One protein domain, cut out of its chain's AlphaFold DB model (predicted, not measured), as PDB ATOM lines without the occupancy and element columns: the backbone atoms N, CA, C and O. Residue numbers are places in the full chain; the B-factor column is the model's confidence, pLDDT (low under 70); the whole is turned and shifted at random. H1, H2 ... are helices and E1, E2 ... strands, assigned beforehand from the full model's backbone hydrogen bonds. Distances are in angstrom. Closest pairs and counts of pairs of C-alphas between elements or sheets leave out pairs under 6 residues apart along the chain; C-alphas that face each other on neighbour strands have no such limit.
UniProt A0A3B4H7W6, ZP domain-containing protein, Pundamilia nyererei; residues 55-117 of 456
ATOM      1  N   TRP A  55       7.005 -34.932   9.423       73.69
ATOM      2  CA  TRP A  55       7.628 -33.842   8.655       73.69
ATOM      3  C   TRP A  55       8.861 -33.241   9.325       73.69
ATOM      4  O   TRP A  55       9.657 -32.592   8.650       73.69
ATOM      5  N   LYS A  56       9.033 -33.450  10.636       81.12
ATOM      6  CA  LYS A  56      10.176 -32.945  11.402       81.12
ATOM      7  C   LYS A  56      10.442 -33.827  12.618       81.12
ATOM      8  O   LYS A  56       9.508 -34.356  13.218       81.12
ATOM      9  N   MET A  57      11.705 -33.948  13.004       83.38
ATOM     10  CA  MET A  57      12.155 -34.594  14.235       83.38
ATOM     11  C   MET A  57      13.146 -33.677  14.955       83.38
ATOM     12  O   MET A  57      13.973 -33.038  14.309       83.38
ATOM     13  N   THR A  58      13.052 -33.598  16.281       86.44
ATOM     14  CA  THR A  58      14.023 -32.891  17.129       86.44
ATOM     15  C   THR A  58      14.667 -33.893  18.076       86.44
ATOM     16  O   THR A  58      13.979 -34.469  18.919       86.44
ATOM     17  N   PHE A  59      15.973 -34.081  17.936       85.12
ATOM     18  CA  PHE A  59      16.820 -34.889  18.801       85.12
ATOM     19  C   PHE A  59      17.354 -34.009  19.931       85.12
ATOM     20  O   PHE A  59      17.931 -32.946  19.694       85.12
ATOM     21  N   PHE A  60      17.129 -34.429  21.171       79.56
ATOM     22  CA  PHE A  60      17.565 -33.688  22.346       79.56
ATOM     23  C   PHE A  60      18.982 -34.105  22.724       79.56
ATOM     24  O   PHE A  60      19.193 -35.132  23.365       79.56
ATOM     25  N   THR A  61      19.933 -33.262  22.342       77.00
ATOM     26  CA  THR A  61      21.313 -33.254  22.838       77.00
ATOM     27  C   THR A  61      21.526 -31.943  23.627       77.00
ATOM     28  O   THR A  61      20.570 -31.163  23.748       77.00
ATOM     29  N   PRO A  62      22.721 -31.651  24.184       73.50
ATOM     30  CA  PRO A  62      23.011 -30.339  24.776       73.50
ATOM     31  C   PRO A  62      22.660 -29.156  23.855       73.50
ATOM     32  O   PRO A  62      22.262 -28.101  24.346       73.50
ATOM     33  N   GLU A  63      22.728 -29.357  22.533       75.56
ATOM     34  CA  GLU A  63      22.199 -28.443  21.520       75.56
ATOM     35  C   GLU A  63      21.181 -29.178  20.629       75.56
ATOM     36  O   GLU A  63      21.566 -30.038  19.837       75.56
ATOM     37  N   PRO A  64      19.870 -28.873  20.723       81.88
ATOM     38  CA  PRO A  64      18.840 -29.616  20.001       81.88
ATOM     39  C   PRO A  64      19.094 -29.686  18.490       81.88
ATOM     40  O   PRO A  64      19.133 -28.660  17.809       81.88
ATOM     41  N   VAL A  65      19.192 -30.906  17.957       86.56
ATOM     42  CA  VAL A  65      19.411 -31.152  16.526       86.56
ATOM     43  C   VAL A  65      18.068 -31.414  15.859       86.56
ATOM     44  O   VAL A  65      17.286 -32.256  16.299       86.56
ATOM     45  N   VAL A  66      17.780 -30.686  14.786       85.12
ATOM     46  CA  VAL A  66      16.548 -30.839  14.011       85.12
ATOM     47  C   VAL A  66      16.867 -31.536  12.700       85.12
ATOM     48  O   VAL A  66      17.743 -31.078  11.976       85.12
ATOM     49  N   MET A  67      16.118 -32.590  12.378       83.50
ATOM     50  CA  MET A  67      16.236 -33.309  11.108       83.50
ATOM     51  C   MET A  67      14.864 -33.475  10.451       83.50
ATOM     52  O   MET A  67      13.860 -33.748  11.124       83.50
ATOM     53  N   VAL A  68      14.804 -33.337   9.126       84.56
ATOM     54  CA  VAL A  68      13.648 -33.809   8.341       84.56
ATOM     55  C   VAL A  68      13.748 -35.326   8.100       84.56
ATOM     56  O   VAL A  68      14.835 -35.888   8.237       84.56
ATOM     57  N   PRO A  69      12.658 -36.034   7.726       80.62
ATOM     58  CA  PRO A  69      12.665 -37.498   7.602       80.62
ATOM     59  C   PRO A  69      13.807 -38.075   6.772       80.62
ATOM     60  O   PRO A  69      14.441 -39.041   7.183       80.62
ATOM     61  N   ARG A  70      14.114 -37.435   5.642       78.44
ATOM     62  CA  ARG A  70      15.186 -37.870   4.745       78.44
ATOM     63  C   ARG A  70      16.580 -37.711   5.357       78.44
ATOM     64  O   ARG A  70      17.432 -38.556   5.126       78.44
ATOM     65  N   GLU A  71      16.810 -36.650   6.126       84.19
ATOM     66  CA  GLU A  71      18.086 -36.409   6.814       84.19
ATOM     67  C   GLU A  71      18.285 -37.412   7.951       84.19
ATOM     68  O   GLU A  71      19.366 -37.973   8.093       84.19
ATOM     69  N   ALA A  72      17.221 -37.696   8.709       83.31
ATOM     70  CA  ALA A  72      17.243 -38.703   9.765       83.31
ATOM     71  C   ALA A  72      17.553 -40.101   9.197       83.31
ATOM     72  O   ALA A  72      18.415 -40.796   9.727       83.31
ATOM     73  N   GLU A  73      16.921 -40.475   8.078       82.06
ATOM     74  CA  GLU A  73      17.189 -41.741   7.383       82.06
ATOM     75  C   GLU A  73      18.633 -41.824   6.869       82.06
ATOM     76  O   GLU A  73      19.302 -42.841   7.050       82.06
ATOM     77  N   GLN A  74      19.154 -40.734   6.298       83.81
ATOM     78  CA  GLN A  74      20.556 -40.640   5.872       83.81
ATOM     79  C   GLN A  74      21.545 -40.723   7.041       83.81
ATOM     80  O   GLN A  74      22.642 -41.254   6.871       83.81
ATOM     81  N   ALA A  75      21.157 -40.246   8.223       83.06
ATOM     82  CA  ALA A  75      21.918 -40.376   9.463       83.06
ATOM     83  C   ALA A  75      21.739 -41.750  10.149       83.06
ATOM     84  O   ALA A  75      22.310 -41.992  11.211       83.06
ATOM     85  N   GLY A  76      20.979 -42.672   9.545       78.75
ATOM     86  CA  GLY A  76      20.772 -44.036  10.039       78.75
ATOM     87  C   GLY A  76      19.636 -44.184  11.055       78.75
ATOM     88  O   GLY A  76      19.391 -45.287  11.546       78.75
ATOM     89  N   TYR A  77      18.915 -43.105  11.359       81.69
ATOM     90  CA  TYR A  77      17.710 -43.151  12.177       81.69
ATOM     91  C   TYR A  77      16.525 -43.648  11.357       81.69
ATOM     92  O   TYR A  77      16.315 -43.228  10.222       81.69
ATOM     93  N   SER A  78      15.692 -44.503  11.948       73.81
ATOM     94  CA  SER A  78      14.419 -44.886  11.329       73.81
ATOM     95  C   SER A  78      13.252 -44.478  12.211       73.81
ATOM     96  O   SER A  78      13.250 -44.709  13.422       73.81
ATOM     97  N   ALA A  79      12.259 -43.864  11.575       71.75
ATOM     98  CA  ALA A  79      11.030 -43.410  12.195       71.75
ATOM     99  C   ALA A  79       9.853 -44.007  11.428       71.75
ATOM    100  O   ALA A  79       9.680 -43.748  10.236       71.75
ATOM    101  N   MET A  80       9.041 -44.810  12.108       64.31
ATOM    102  CA  MET A  80       7.848 -45.409  11.525       64.31
ATOM    103  C   MET A  80       6.644 -45.150  12.415       64.31
ATOM    104  O   MET A  80       6.649 -45.448  13.608       64.31
ATOM    105  N   THR A  81       5.591 -44.622  11.810       58.53
ATOM    106  CA  THR A  81       4.272 -44.490  12.414       58.53
ATOM    107  C   THR A  81       3.388 -45.636  11.935       58.53
ATOM    108  O   THR A  81       3.305 -45.940  10.750       58.53
ATOM    109  N   THR A  82       2.733 -46.294  12.883       56.22
ATOM    110  CA  THR A  82       1.570 -47.161  12.650       56.22
ATOM    111  C   THR A  82       0.344 -46.470  13.242       56.22
ATOM    112  O   THR A  82       0.492 -45.457  13.929       56.22
ATOM    113  N   SER A  83      -0.854 -47.017  13.038       47.19
ATOM    114  CA  SER A  83      -2.085 -46.473  13.631       47.19
ATOM    115  C   SER A  83      -2.010 -46.299  15.156       47.19
ATOM    116  O   SER A  83      -2.583 -45.350  15.679       47.19
ATOM    117  N   ASN A  84      -1.252 -47.150  15.866       44.94
ATOM    118  CA  ASN A  84      -1.212 -47.156  17.338       44.94
ATOM    119  C   ASN A  84       0.186 -46.934  17.944       44.94
ATOM    120  O   ASN A  84       0.323 -46.913  19.166       44.94
ATOM    121  N   ARG A  85       1.253 -46.850  17.140       49.66
ATOM    122  CA  ARG A  85       2.636 -46.788  17.653       49.66
ATOM    123  C   ARG A  85       3.520 -45.898  16.799       49.66
ATOM    124  O   ARG A  85       3.513 -46.012  15.574       49.66
ATOM    125  N   LEU A  86       4.349 -45.105  17.467       64.75
ATOM    126  CA  LEU A  86       5.545 -44.499  16.897       64.75
ATOM    127  C   LEU A  86       6.742 -45.373  17.272       64.75
ATOM    128  O   LEU A  86       7.011 -45.592  18.452       64.75
ATOM    129  N   ILE A  87       7.449 -45.874  16.270       67.81
ATOM    130  CA  ILE A  87       8.680 -46.638  16.440       67.81
ATOM    131  C   ILE A  87       9.826 -45.753  15.969       67.81
ATOM    132  O   ILE A  87       9.895 -45.403  14.792       67.81
ATOM    133  N   MET A  88      10.724 -45.416  16.892       70.88
ATOM    134  CA  MET A  88      12.004 -44.783  16.593       70.88
ATOM    135  C   MET A  88      13.121 -45.791  16.823       70.88
ATOM    136  O   MET A  88      13.119 -46.502  17.829       70.88
ATOM    137  N   ARG A  89      14.085 -45.844  15.908       76.19
ATOM    138  CA  ARG A  89      15.326 -46.598  16.096       76.19
ATOM    139  C   ARG A  89      16.508 -45.705  15.776       76.19
ATOM    140  O   ARG A  89      16.497 -45.027  14.748       76.19
ATOM    141  N   SER A  90      17.512 -45.752  16.639       75.81
ATOM    142  CA  SER A  90      18.820 -45.161  16.400       75.81
ATOM    143  C   SER A  90      19.844 -46.253  16.091       75.81
ATOM    144  O   SER A  90      19.704 -47.388  16.562       75.81
ATOM    145  N   PRO A  91      20.901 -45.921  15.340       76.50
ATOM    146  CA  PRO A  91      22.153 -46.658  15.406       76.50
ATOM    147  C   PRO A  91      22.736 -46.609  16.829       76.50
ATOM    148  O   PRO A  91      22.372 -45.757  17.641       76.50
ATOM    149  N   TYR A  92      23.652 -47.526  17.131       74.00
ATOM    150  CA  TYR A  92      24.464 -47.440  18.348       74.00
ATOM    151  C   TYR A  92      25.550 -46.366  18.185       74.00
ATOM    152  O   TYR A  92      26.012 -46.137  17.066       74.00
ATOM    153  N   ASN A  93      26.001 -45.765  19.293       73.06
ATOM    154  CA  ASN A  93      27.101 -44.789  19.330       73.06
ATOM    155  C   ASN A  93      26.895 -43.557  18.430       73.06
ATOM    156  O   ASN A  93      27.795 -43.147  17.693       73.06
ATOM    157  N   THR A  94      25.706 -42.964  18.473       79.31
ATOM    158  CA  THR A  94      25.414 -41.729  17.735       79.31
ATOM    159  C   THR A  94      25.756 -40.470  18.542       79.31
ATOM    160  O   THR A  94      25.710 -40.504  19.772       79.31
ATOM    161  N   PRO A  95      26.057 -39.327  17.897       78.50
ATOM    162  CA  PRO A  95      26.274 -38.070  18.616       78.50
ATOM    163  C   PRO A  95      25.026 -37.580  19.372       78.50
ATOM    164  O   PRO A  95      25.144 -36.786  20.302       78.50
ATOM    165  N   GLU A  96      23.836 -38.075  19.016       81.81
ATOM    166  CA  GLU A  96      22.568 -37.737  19.664       81.81
ATOM    167  C   GLU A  96      22.145 -38.690  20.802       81.81
ATOM    168  O   GLU A  96      21.085 -38.495  21.405       81.81
ATOM    169  N   THR A  97      22.959 -39.701  21.125       77.88
ATOM    170  CA  THR A  97      22.769 -40.576  22.296       77.88
ATOM    171  C   THR A  97      23.616 -40.107  23.476       77.88
ATOM    172  O   THR A  97      24.768 -39.718  23.305       77.88
ATOM    173  N   PHE A  98      23.071 -40.173  24.689       79.44
ATOM    174  CA  PHE A  98      23.790 -39.859  25.925       79.44
ATOM    175  C   PHE A  98      23.495 -40.895  27.015       79.44
ATOM    176  O   PHE A  98      22.496 -41.611  26.959       79.44
ATOM    177  N   SER A  99      24.387 -40.988  28.003       79.31
ATOM    178  CA  SER A  99      24.237 -41.910  29.133       79.31
ATOM    179  C   SER A  99      23.324 -41.301  30.198       79.31
ATOM    180  O   SER A  99      23.561 -40.182  30.658       79.31
ATOM    181  N   GLU A 100      22.278 -42.026  30.583       79.19
ATOM    182  CA  GLU A 100      21.340 -41.662  31.643       79.19
ATOM    183  C   GLU A 100      21.265 -42.803  32.664       79.19
ATOM    184  O   GLU A 100      21.192 -43.977  32.299       79.19
ATOM    185  N   ASP A 101      21.309 -42.466  33.954       78.75
ATOM    186  CA  ASP A 101      21.134 -43.456  35.015       78.75
ATOM    187  C   ASP A 101      19.655 -43.830  35.126       78.75
ATOM    188  O   ASP A 101      18.801 -42.988  35.421       78.75
ATOM    189  N   VAL A 102      19.351 -45.104  34.890       66.38
ATOM    190  CA  VAL A 102      18.008 -45.654  35.047       66.38
ATOM    191  C   VAL A 102      18.076 -46.740  36.109       66.38
ATOM    192  O   VAL A 102      18.503 -47.863  35.852       66.38
ATOM    193  N   ALA A 103      17.652 -46.388  37.325       71.69
ATOM    194  CA  ALA A 103      17.660 -47.273  38.490       71.69
ATOM    195  C   ALA A 103      19.059 -47.831  38.844       71.69
ATOM    196  O   ALA A 103      19.190 -49.003  39.196       71.69
ATOM    197  N   GLY A 104      20.099 -46.991  38.769       74.06
ATOM    198  CA  GLY A 104      21.479 -47.362  39.094       74.06
ATOM    199  C   GLY A 104      22.228 -48.083  37.970       74.06
ATOM    200  O   GLY A 104      23.345 -48.554  38.192       74.06
ATOM    201  N   ILE A 105      21.616 -48.217  36.787       68.88
ATOM    202  CA  ILE A 105      22.234 -48.801  35.595       68.88
ATOM    203  C   ILE A 105      22.407 -47.690  34.551       68.88
ATOM    204  O   ILE A 105      21.407 -47.094  34.141       68.88
ATOM    205  N   PRO A 106      23.637 -47.418  34.079       78.12
ATOM    206  CA  PRO A 106      23.857 -46.454  33.011       78.12
ATOM    207  C   PRO A 106      23.309 -47.016  31.694       78.12
ATOM    208  O   PRO A 106      23.791 -48.034  31.193       78.12
ATOM    209  N   MET A 107      22.293 -46.359  31.139       66.44
ATOM    210  CA  MET A 107      21.701 -46.698  29.846       66.44
ATOM    211  C   MET A 107      22.056 -45.633  28.811       66.44
ATOM    212  O   MET A 107      21.962 -44.441  29.090       66.44
ATOM    213  N   GLU A 108      22.414 -46.050  27.597       70.75
ATOM    214  CA  GLU A 108      22.445 -45.126  26.462       70.75
ATOM    215  C   GLU A 108      21.025 -44.869  25.971       70.75
ATOM    216  O   GLU A 108      20.292 -45.792  25.605       70.75
ATOM    217  N   VAL A 109      20.640 -43.599  25.960       73.88
ATOM    218  CA  VAL A 109      19.319 -43.150  25.534       73.88
ATOM    219  C   VAL A 109      19.454 -42.042  24.497       73.88
ATOM    220  O   VAL A 109      20.375 -41.229  24.542       73.88
ATOM    221  N   PHE A 110      18.504 -41.981  23.569       71.56
ATOM    222  CA  PHE A 110      18.276 -40.809  22.730       71.56
ATOM    223  C   PHE A 110      16.852 -40.321  22.983       71.56
ATOM    224  O   PHE A 110      15.899 -41.104  22.994       71.56
ATOM    225  N   LYS A 111      16.697 -39.019  23.217       77.50
ATOM    226  CA  LYS A 111      15.386 -38.391  23.410       77.50
ATOM    227  C   LYS A 111      15.002 -37.696  22.111       77.50
ATOM    228  O   LYS A 111      15.771 -36.898  21.584       77.50
ATOM    229  N   VAL A 112      13.807 -37.982  21.601       77.44
ATOM    230  CA  VAL A 112      13.311 -37.437  20.331       77.44
ATOM    231  C   VAL A 112      11.879 -36.933  20.473       77.44
ATOM    232  O   VAL A 112      11.025 -37.621  21.029       77.44
ATOM    233  N   SER A 113      11.609 -35.767  19.888       77.44
ATOM    234  CA  SER A 113      10.259 -35.287  19.581       77.44
ATOM    235  C   SER A 113       9.985 -35.447  18.091       77.44
ATOM    236  O   SER A 113      10.691 -34.870  17.264       77.44
ATOM    237  N   VAL A 114       8.943 -36.199  17.738       73.88
ATOM    238  CA  VAL A 114       8.511 -36.395  16.347       73.88
ATOM    239  C   VAL A 114       7.294 -35.522  16.063       73.88
ATOM    240  O   VAL A 114       6.297 -35.583  16.779       73.88
ATOM    241  N   TYR A 115       7.364 -34.725  15.001       69.38
ATOM    242  CA  TYR A 115       6.283 -33.856  14.550       69.38
ATOM    243  C   TYR A 115       5.600 -34.488  13.340       69.38
ATOM    244  O   TYR A 115       6.194 -34.640  12.267       69.38
ATOM    245  N   ASN A 116       4.333 -34.850  13.520       62.38
ATOM    246  CA  ASN A 116       3.492 -35.441  12.489       62.38
ATOM    247  C   ASN A 116       2.498 -34.390  11.955       62.38
ATOM    248  O   ASN A 116       1.897 -33.649  12.731       62.38
ATOM    249  N   LYS A 117       2.342 -34.310  10.631       51.03
ATOM    250  CA  LYS A 117       1.245 -33.628   9.947       51.03
ATOM    251  C   LYS A 117       0.031 -34.541  10.038       51.03
ATOM    252  O   LYS A 117      -0.255 -35.311   9.127       51.03
TER     253      LYS A 117
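Overview. This is residues 55 to 117 of the 456 residues of the protein "ZP domain-containing protein" of Pundamilia nyererei (UniProt A0A3B4H7W6). A small three-stranded sheet, E2, E1 and E7, has the short helix H1 and the hairpin E3 and E4 over one face, H1 joining the two. Another hairpin, E5 and E6, makes one end of the long axis, with Gly 104 in its turn, and from there E6 leads back toward the three-stranded sheet and runs on into E7. The 63 printed residues, mostly strand, hold E1, E2, H1, E3, E4, E5, E6 and E7 in that order; the three sheets, E2 - E1 - E7, E3 - E4 and E5 - E6, are antiparallel. The whole is only just compact, close to loose, with a radius of gyration of the C-alphas of 12.4 A and spans of 37 by 27 by 17 A.

Arrangement. Start at E1, residues 55 to 60, the inner strand. It forms a hairpin with E2, residues 65 to 67, where N 59 and O 65 are 2.8 A apart, within hydrogen-bond range. On its other side is E7, residues 111 to 116, antiparallel at 165 degrees, with N 58 and O 113 at 2.9 A. H1, residues 69 to 74, is on this sheet, over E2 at a height of 8.0 A, and stands up from it at 46 degrees; each of its O i to N i+4 pairs is within hydrogen-bond range. Its closest C-alphas to E3, residues 78 to 81, are those of Ala 72 and Ser 78, 7.0 A apart. E3 and E4, residues 86 to 89, form a hairpin, with N 80 and O 87 at 2.9 A; E4 and E7 are only just apart, at 8.3 A. In the hairpin of E5, residues 98 to 102, and E6, residues 105 to 109, N 100 and O 107 are 2.9 A apart. E6 runs on into E7 at 33 degrees.

Along the chain. Find C-alpha 55 at (7.628, -33.842, 8.655), where E1 begins its 16.9 A. E7, 16.4 A long, ends at C-alpha 116, (3.492, -35.441, 12.489). E5 spans 12.3 A and E6 11.9 A.

Size, cuts and confidence. The C-alphas of Gly 104 and Lys 117, the two farthest apart, are 38.0 A apart. The printed part has no cut; the link from E4 to E5 is short, the others tight. Look for pLDDT under 70 at residues 80 to 87, 102, 105, 107 and 115 to 117.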